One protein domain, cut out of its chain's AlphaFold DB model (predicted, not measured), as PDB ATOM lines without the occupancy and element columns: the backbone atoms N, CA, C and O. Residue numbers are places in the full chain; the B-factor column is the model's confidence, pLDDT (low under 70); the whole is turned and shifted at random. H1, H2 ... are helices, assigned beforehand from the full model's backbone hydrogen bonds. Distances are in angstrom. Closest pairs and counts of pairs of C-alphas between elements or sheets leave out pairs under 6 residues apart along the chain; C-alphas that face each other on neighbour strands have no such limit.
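AT A GLANCE: This is residues 64 to 118 of the 157 residues of an uncharacterized protein of Bartonella rattimassiliensis 15908 (UniProt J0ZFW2). Picture an open, angular chain of three helices: H1 and the short H2 come near each other at one end, and the long H3 leads away from H2 as a single arm that makes most of the length. H2 and H3 meet at a corner, and residues 102 to 108, in H3, and residues 110 to 116, of which 110 to 115 belong to H3, stick out free, as do residues 66 to 75, of which 69 to 75 belong to H1, at the other end. The printed part has 55 residues with three named helices, in the order H1, H2, H3, and no named strand; its class is all helix. It is loose, with a radius of gyration of the C-alphas of 14.0 A, and it spans 37 by 24 by 21 A, only just elongated.

IN THESE COORDINATES: Begin at Leu 64, whose C-alpha is at (14.681, 21.941, -42.875). Go on to C-alpha 69 at (10.567, 14.146, -36.006), where H1 begins; it takes residues 69 to 81 and measures 18.1 A from first to last C-alpha. After it comes H2, residues 87 to 92, a short helix of 8.6 A. Then find C-alpha 98 at (4.366, 33.960, -34.763); from there H3, residues 98 to 115, runs 25.4 A to C-alpha 115 at (-18.927, 24.048, -32.252).

HOW THE PARTS SIT: Look first at H1 and H2, which are close but not clearly touching: their closest C-alphas, those of Ile 80 and Arg 87, are 6.8 A apart. They run opposite ways at a steep tilt of 47 degrees, and their centres are 12.5 A apart. Next look at Arg 88 and Ile 98, whose C-alphas, 5.9 A apart, are the closest of H2 and H3. These two helices touch only at the corner by their link, and only just, with 3 pairs of C-alphas within 8 A; of H3, residue 98 alone touches H2. They run opposite ways at a steep tilt of 65 degrees. H1 and H3 are apart. In the backbones of H1, H2 and H3, every O i to N i+4 pair is within hydrogen-bond range.

THE WHOLE: The two C-alphas farthest apart, those of Ile 67 and Ala 114, stand 38.2 A from each other, and the first and last printed C-alphas, of Leu 64 and Ser 118, are 31.7 A apart. The links from H1 to H2 and from H2 to H3 are both tight, with 5 residues in each. The printed part has no cut. The mean pLDDT of the printed part is 90.7, and no printed residue is under 70 in this predicted model.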
ATOM      1  N   LEU A  64      13.950  23.157 -42.538       78.38
ATOM      2  CA  LEU A  64      14.681  21.941 -42.875       78.38
ATOM      3  C   LEU A  64      13.861  20.738 -42.418       78.38
ATOM      4  O   LEU A  64      13.396  20.705 -41.280       78.38
ATOM      5  N   GLU A  65      13.746  19.729 -43.277       82.00
ATOM      6  CA  GLU A  65      13.124  18.467 -42.895       82.00
ATOM      7  C   GLU A  65      13.846  17.858 -41.685       82.00
ATOM      8  O   GLU A  65      15.083  17.696 -41.673       82.00
ATOM      9  N   MET A  66      13.037  17.547 -40.670       83.56
ATOM     10  CA  MET A  66      13.449  16.824 -39.473       83.56
ATOM     11  C   MET A  66      13.999  15.462 -39.878       83.56
ATOM     12  O   MET A  66      13.444  14.786 -40.746       83.56
ATOM     13  N   ILE A  67      15.114  15.066 -39.267       81.31
ATOM     14  CA  ILE A  67      15.716  13.758 -39.557       81.31
ATOM     15  C   ILE A  67      14.973  12.678 -38.768       81.31
ATOM     16  O   ILE A  67      14.750  11.585 -39.283       81.31
ATOM     17  N   ASP A  68      14.603  12.991 -37.526       87.69
ATOM     18  CA  ASP A  68      13.788  12.148 -36.659       87.69
ATOM     19  C   ASP A  68      12.765  13.055 -35.957       87.69
ATOM     20  O   ASP A  68      13.099  13.705 -34.965       87.69
ATOM     21  N   PRO A  69      11.528  13.154 -36.478       88.56
ATOM     22  CA  PRO A  69      10.567  14.146 -36.006       88.56
ATOM     23  C   PRO A  69      10.211  13.960 -34.531       88.56
ATOM     24  O   PRO A  69       9.971  14.941 -33.838       88.56
ATOM     25  N   ILE A  70      10.210  12.724 -34.024       91.62
ATOM     26  CA  ILE A  70       9.842  12.453 -32.630       91.62
ATOM     27  C   ILE A  70      10.905  13.029 -31.697       91.62
ATOM     28  O   ILE A  70      10.567  13.762 -30.767       91.62
ATOM     29  N   LYS A  71      12.183  12.742 -31.972       90.00
ATOM     30  CA  LYS A  71      13.298  13.209 -31.136       90.00
ATOM     31  C   LYS A  71      13.540  14.705 -31.264       90.00
ATOM     32  O   LYS A  71      13.779  15.368 -30.259       90.00
ATOM     33  N   ASP A  72      13.464  15.232 -32.483       88.69
ATOM     34  CA  ASP A  72      13.703  16.653 -32.742       88.69
ATOM     35  C   ASP A  72      12.611  17.509 -32.058       88.69
ATOM     36  O   ASP A  72      12.923  18.506 -31.406       88.69
ATOM     37  N   ILE A  73      11.337  17.085 -32.108       91.00
ATOM     38  CA  ILE A  73      10.229  17.781 -31.423       91.00
ATOM     39  C   ILE A  73      10.319  17.629 -29.900       91.00
ATOM     40  O   ILE A  73      10.038  18.592 -29.183       91.00
ATOM     41  N   SER A  74      10.667  16.445 -29.379       92.38
ATOM     42  CA  SER A  74      10.782  16.254 -27.926       92.38
ATOM     43  C   SER A  74      11.902  17.109 -27.338       92.38
ATOM     44  O   SER A  74      11.676  17.777 -26.331       92.38
ATOM     45  N   ALA A  75      13.061  17.148 -28.004       91.44
ATOM     46  CA  ALA A  75      14.189  17.980 -27.601       91.44
ATOM     47  C   ALA A  75      13.814  19.468 -27.615       91.44
ATOM     48  O   ALA A  75      14.074  20.183 -26.656       91.44
ATOM     49  N   GLU A  76      13.122  19.934 -28.655       91.06
ATOM     50  CA  GLU A  76      12.715  21.336 -28.728       91.06
ATOM     51  C   GLU A  76      11.680  21.720 -27.656       91.06
ATOM     52  O   GLU A  76      11.754  22.804 -27.075       91.06
ATOM     53  N   LYS A  77      10.722  20.834 -27.350       93.38
ATOM     54  CA  LYS A  77       9.782  21.045 -26.235       93.38
ATOM     55  C   LYS A  77      10.520  21.150 -24.900       93.38
ATOM     56  O   LYS A  77      10.149  21.978 -24.066       93.38
ATOM     57  N   GLU A  78      11.543  20.325 -24.702       94.94
ATOM     58  CA  GLU A  78      12.387  20.346 -23.508       94.94
ATOM     59  C   GLU A  78      13.224  21.629 -23.421       94.94
ATOM     60  O   GLU A  78      13.235  22.264 -22.370       94.94
ATOM     61  N   GLU A  79      13.823  22.090 -24.522       94.12
ATOM     62  CA  GLU A  79      14.552  23.366 -24.589       94.12
ATOM     63  C   GLU A  79      13.663  24.570 -24.253       94.12
ATOM     64  O   GLU A  79      14.094  25.485 -23.543       94.12
ATOM     65  N   ILE A  80      12.417  24.570 -24.741       94.69
ATOM     66  CA  ILE A  80      11.441  25.619 -24.423       94.69
ATOM     67  C   ILE A  80      11.072  25.572 -22.943       94.69
ATOM     68  O   ILE A  80      11.052  26.609 -22.278       94.69
ATOM     69  N   ARG A  81      10.816  24.376 -22.402       93.25
ATOM     70  CA  ARG A  81      10.495  24.197 -20.979       93.25
ATOM     71  C   ARG A  81      11.664  24.591 -20.074       93.25
ATOM     72  O   ARG A  81      11.435  25.178 -19.022       93.25
ATOM     73  N   ALA A  82      12.894  24.314 -20.497       94.94
ATOM     74  CA  ALA A  82      14.119  24.714 -19.811       94.94
ATOM     75  C   ALA A  82      14.421  26.221 -19.930       94.94
ATOM     76  O   ALA A  82      15.356  26.708 -19.300       94.94
ATOM     77  N   GLY A  83      13.660  26.969 -20.741       92.50
ATOM     78  CA  GLY A  83      13.867  28.402 -20.963       92.50
ATOM     79  C   GLY A  83      15.078  28.736 -21.840       92.50
ATOM     80  O   GLY A  83      15.465  29.900 -21.923       92.50
ATOM     81  N   LEU A  84      15.676  27.742 -22.505       94.31
ATOM     82  CA  LEU A  84      16.811  27.934 -23.415       94.31
ATOM     83  C   LEU A  84      16.364  28.449 -24.788       94.31
ATOM     84  O   LEU A  84      17.124  29.138 -25.470       94.31
ATOM     85  N   LYS A  85      15.128  28.130 -25.186       93.75
ATOM     86  CA  LYS A  85      14.541  28.521 -26.469       93.75
ATOM     87  C   LYS A  85      13.153  29.115 -26.270       93.75
ATOM     88  O   LYS A  85      12.373  28.651 -25.448       93.75
ATOM     89  N   THR A  86      12.812  30.147 -27.036       94.06
ATOM     90  CA  THR A  86      11.461  30.732 -26.999       94.06
ATOM     91  C   THR A  86      10.564  30.117 -28.071       94.06
ATOM     92  O   THR A  86      11.042  29.693 -29.125       94.06
ATOM     93  N   ARG A  87       9.239  30.137 -27.856       92.44
ATOM     94  CA  ARG A  87       8.257  29.700 -28.869       92.44
ATOM     95  C   ARG A  87       8.390  30.484 -30.182       92.44
ATOM     96  O   ARG A  87       8.287  29.889 -31.247       92.44
ATOM     97  N   ARG A  88       8.662  31.795 -30.111       91.69
ATOM     98  CA  ARG A  88       8.909  32.635 -31.297       91.69
ATOM     99  C   ARG A  88      10.108  32.128 -32.088       91.69
ATOM    100  O   ARG A  88       9.992  31.919 -33.286       91.69
ATOM    101  N   MET A  89      11.223  31.853 -31.413       89.19
ATOM    102  CA  MET A  89      12.424  31.321 -32.060       89.19
ATOM    103  C   MET A  89      12.179  29.941 -32.690       89.19
ATOM    104  O   MET A  89      12.612  29.693 -33.810       89.19
ATOM    105  N   ALA A  90      11.441  29.061 -32.008       90.38
ATOM    106  CA  ALA A  90      11.057  27.741 -32.517       90.38
ATOM    107  C   ALA A  90      10.184  27.789 -33.789       90.38
ATOM    108  O   ALA A  90      10.329  26.947 -34.679       90.38
ATOM    109  N   LEU A  91       9.278  28.767 -33.887       89.19
ATOM    110  CA  LEU A  91       8.441  28.983 -35.073       89.19
ATOM    111  C   LEU A  91       9.223  29.658 -36.206       89.19
ATOM    112  O   LEU A  91       9.166  29.191 -37.343       89.19
ATOM    113  N   ALA A  92      10.036  30.668 -35.885       86.69
ATOM    114  CA  ALA A  92      10.880  31.364 -36.854       86.69
ATOM    115  C   ALA A  92      11.896  30.421 -37.522       86.69
ATOM    116  O   ALA A  92      12.108  30.482 -38.732       86.69
ATOM    117  N   GLU A  93      12.477  29.475 -36.774       85.44
ATOM    118  CA  GLU A  93      13.356  28.438 -37.337       85.44
ATOM    119  C   GLU A  93      12.650  27.511 -38.331       85.44
ATOM    120  O   GLU A  93      13.297  26.961 -39.229       85.44
ATOM    121  N   ARG A  94      11.332  27.349 -38.184       84.12
ATOM    122  CA  ARG A  94      10.488  26.625 -39.135       84.12
ATOM    123  C   ARG A  94       9.992  27.501 -40.290       84.12
ATOM    124  O   ARG A  94       9.304  26.990 -41.166       84.12
ATOM    125  N   GLY A  95      10.342  28.785 -40.303       83.62
ATOM    126  CA  GLY A  95       9.925  29.739 -41.323       83.62
ATOM    127  C   GLY A  95       8.511  30.289 -41.136       83.62
ATOM    128  O   GLY A  95       7.947  30.801 -42.099       83.62
ATOM    129  N   PHE A  96       7.938  30.170 -39.934       87.44
ATOM    130  CA  PHE A  96       6.626  30.727 -39.612       87.44
ATOM    131  C   PHE A  96       6.755  32.028 -38.826       87.44
ATOM    132  O   PHE A  96       7.555  32.123 -37.892       87.44
ATOM    133  N   ASP A  97       5.904  32.988 -39.173       88.12
ATOM    134  CA  ASP A  97       5.667  34.172 -38.359       88.12
ATOM    135  C   ASP A  97       4.745  33.824 -37.180       88.12
ATOM    136  O   ASP A  97       3.723  33.152 -37.337       88.12
ATOM    137  N   ILE A  98       5.117  34.267 -35.981       90.69
ATOM    138  CA  ILE A  98       4.366  33.960 -34.763       90.69
ATOM    139  C   ILE A  98       3.018  34.678 -34.726       90.69
ATOM    140  O   ILE A  98       2.066  34.099 -34.204       90.69
ATOM    141  N   ASP A  99       2.930  35.887 -35.281       91.69
ATOM    142  CA  ASP A  99       1.708  36.687 -35.204       91.69
ATOM    143  C   ASP A  99       0.614  36.063 -36.086       91.69
ATOM    144  O   ASP A  99      -0.528  35.926 -35.646       91.69
ATOM    145  N   SER A 100       0.982  35.547 -37.268       91.44
ATOM    146  CA  SER A 100       0.095  34.725 -38.108       91.44
ATOM    147  C   SER A 100      -0.410  33.482 -37.369       91.44
ATOM    148  O   SER A 100      -1.607  33.210 -37.352       91.44
ATOM    149  N   ILE A 101       0.487  32.743 -36.706       94.12
ATOM    150  CA  ILE A 101       0.124  31.528 -35.957       94.12
ATOM    151  C   ILE A 101      -0.780  31.848 -34.762       94.12
ATOM    152  O   ILE A 101      -1.638  31.046 -34.402       94.12
ATOM    153  N   HIS A 102      -0.582  32.990 -34.102       94.06
ATOM    154  CA  HIS A 102      -1.452  33.418 -33.006       94.06
ATOM    155  C   HIS A 102      -2.842  33.788 -33.509       94.06
ATOM    156  O   HIS A 102      -3.811  33.340 -32.905       94.06
ATOM    157  N   ALA A 103      -2.944  34.500 -34.632       94.44
ATOM    158  CA  ALA A 103      -4.228  34.812 -35.252       94.44
ATOM    159  C   ALA A 103      -4.997  33.543 -35.666       94.44
ATOM    160  O   ALA A 103      -6.180  33.413 -35.356       94.44
ATOM    161  N   GLU A 104      -4.318  32.577 -36.294       94.75
ATOM    162  CA  GLU A 104      -4.915  31.283 -36.665       94.75
ATOM    163  C   GLU A 104      -5.392  30.502 -35.435       94.75
ATOM    164  O   GLU A 104      -6.503  29.975 -35.419       94.75
ATOM    165  N   LEU A 105      -4.579  30.466 -34.375       93.00
ATOM    166  CA  LEU A 105      -4.927  29.771 -33.139       93.00
ATOM    167  C   LEU A 105      -6.122  30.433 -32.432       93.00
ATOM    168  O   LEU A 105      -6.976  29.747 -31.873       93.00
ATOM    169  N   GLU A 106      -6.202  31.765 -32.447       93.56
ATOM    170  CA  GLU A 106      -7.351  32.504 -31.914       93.56
ATOM    171  C   GLU A 106      -8.636  32.179 -32.680       93.56
ATOM    172  O   GLU A 106      -9.660  31.884 -32.049       93.56
ATOM    173  N   GLU A 107      -8.579  32.186 -34.014       94.69
ATOM    174  CA  GLU A 107      -9.695  31.796 -34.877       94.69
ATOM    175  C   GLU A 107     -10.128  30.355 -34.578       94.69
ATOM    176  O   GLU A 107     -11.298  30.123 -34.261       94.69
ATOM    177  N   GLU A 108      -9.185  29.411 -34.540       93.19
ATOM    178  CA  GLU A 108      -9.443  28.003 -34.232       93.19
ATOM    179  C   GLU A 108     -10.118  27.829 -32.866       93.19
ATOM    180  O   GLU A 108     -11.149  27.160 -32.763       93.19
ATOM    181  N   HIS A 109      -9.614  28.487 -31.817       91.19
ATOM    182  CA  HIS A 109     -10.237  28.427 -30.495       91.19
ATOM    183  C   HIS A 109     -11.642  29.044 -30.474       91.19
ATOM    184  O   HIS A 109     -12.513  28.568 -29.738       91.19
ATOM    185  N   THR A 110     -11.894  30.117 -31.232       92.62
ATOM    186  CA  THR A 110     -13.243  30.705 -31.314       92.62
ATOM    187  C   THR A 110     -14.227  29.755 -31.988       92.62
ATOM    188  O   THR A 110     -15.338  29.559 -31.487       92.62
ATOM    189  N   ASP A 111     -13.789  29.108 -33.063       93.31
ATOM    190  CA  ASP A 111     -14.601  28.218 -33.880       93.31
ATOM    191  C   ASP A 111     -14.848  26.879 -33.159       93.31
ATOM    192  O   ASP A 111     -15.965  26.352 -33.153       93.31
ATOM    193  N   ALA A 112     -13.840  26.369 -32.445       92.56
ATOM    194  CA  ALA A 112     -13.950  25.201 -31.576       92.56
ATOM    195  C   ALA A 112     -14.981  25.420 -30.460       92.56
ATOM    196  O   ALA A 112     -15.884  24.596 -30.285       92.56
ATOM    197  N   ARG A 113     -14.927  26.572 -29.770       90.00
ATOM    198  CA  ARG A 113     -15.922  26.941 -28.745       90.00
ATOM    199  C   ARG A 113     -17.331  27.066 -29.322       90.00
ATOM    200  O   ARG A 113     -18.279  26.614 -28.686       90.00
ATOM    201  N   ALA A 114     -17.478  27.643 -30.516       92.69
ATOM    202  CA  ALA A 114     -18.775  27.763 -31.183       92.69
ATOM    203  C   ALA A 114     -19.374  26.393 -31.554       92.69
ATOM    204  O   ALA A 114     -20.593  26.220 -31.517       92.69
ATOM    205  N   ARG A 115     -18.522  25.415 -31.883       94.25
ATOM    206  CA  ARG A 115     -18.927  24.048 -32.252       94.25
ATOM    207  C   ARG A 115     -18.978  23.066 -31.082       94.25
ATOM    208  O   ARG A 115     -19.394  21.929 -31.284       94.25
ATOM    209  N   GLY A 116     -18.574  23.480 -29.881       91.81
ATOM    210  CA  GLY A 116     -18.475  22.594 -28.720       91.81
ATOM    211  C   GLY A 116     -17.408  21.504 -28.877       91.81
ATOM    212  O   GLY A 116     -17.569  20.416 -28.331       91.81
ATOM    213  N   LEU A 117     -16.350  21.776 -29.648       90.88
ATOM    214  CA  LEU A 117     -15.185  20.900 -29.777       90.88
ATOM    215  C   LEU A 117     -14.215  21.187 -28.625       90.88
ATOM    216  O   LEU A 117     -13.977  22.347 -28.296       90.88
ATOM    217  N   SER A 118     -13.663  20.134 -28.026       88.75
ATOM    218  CA  SER A 118     -12.640  20.217 -26.981       88.75
ATOM    219  C   SER A 118     -11.416  19.414 -27.398       88.75
ATOM    220  O   SER A 118     -11.565  18.252 -27.791       88.75
TER     221      SER A 118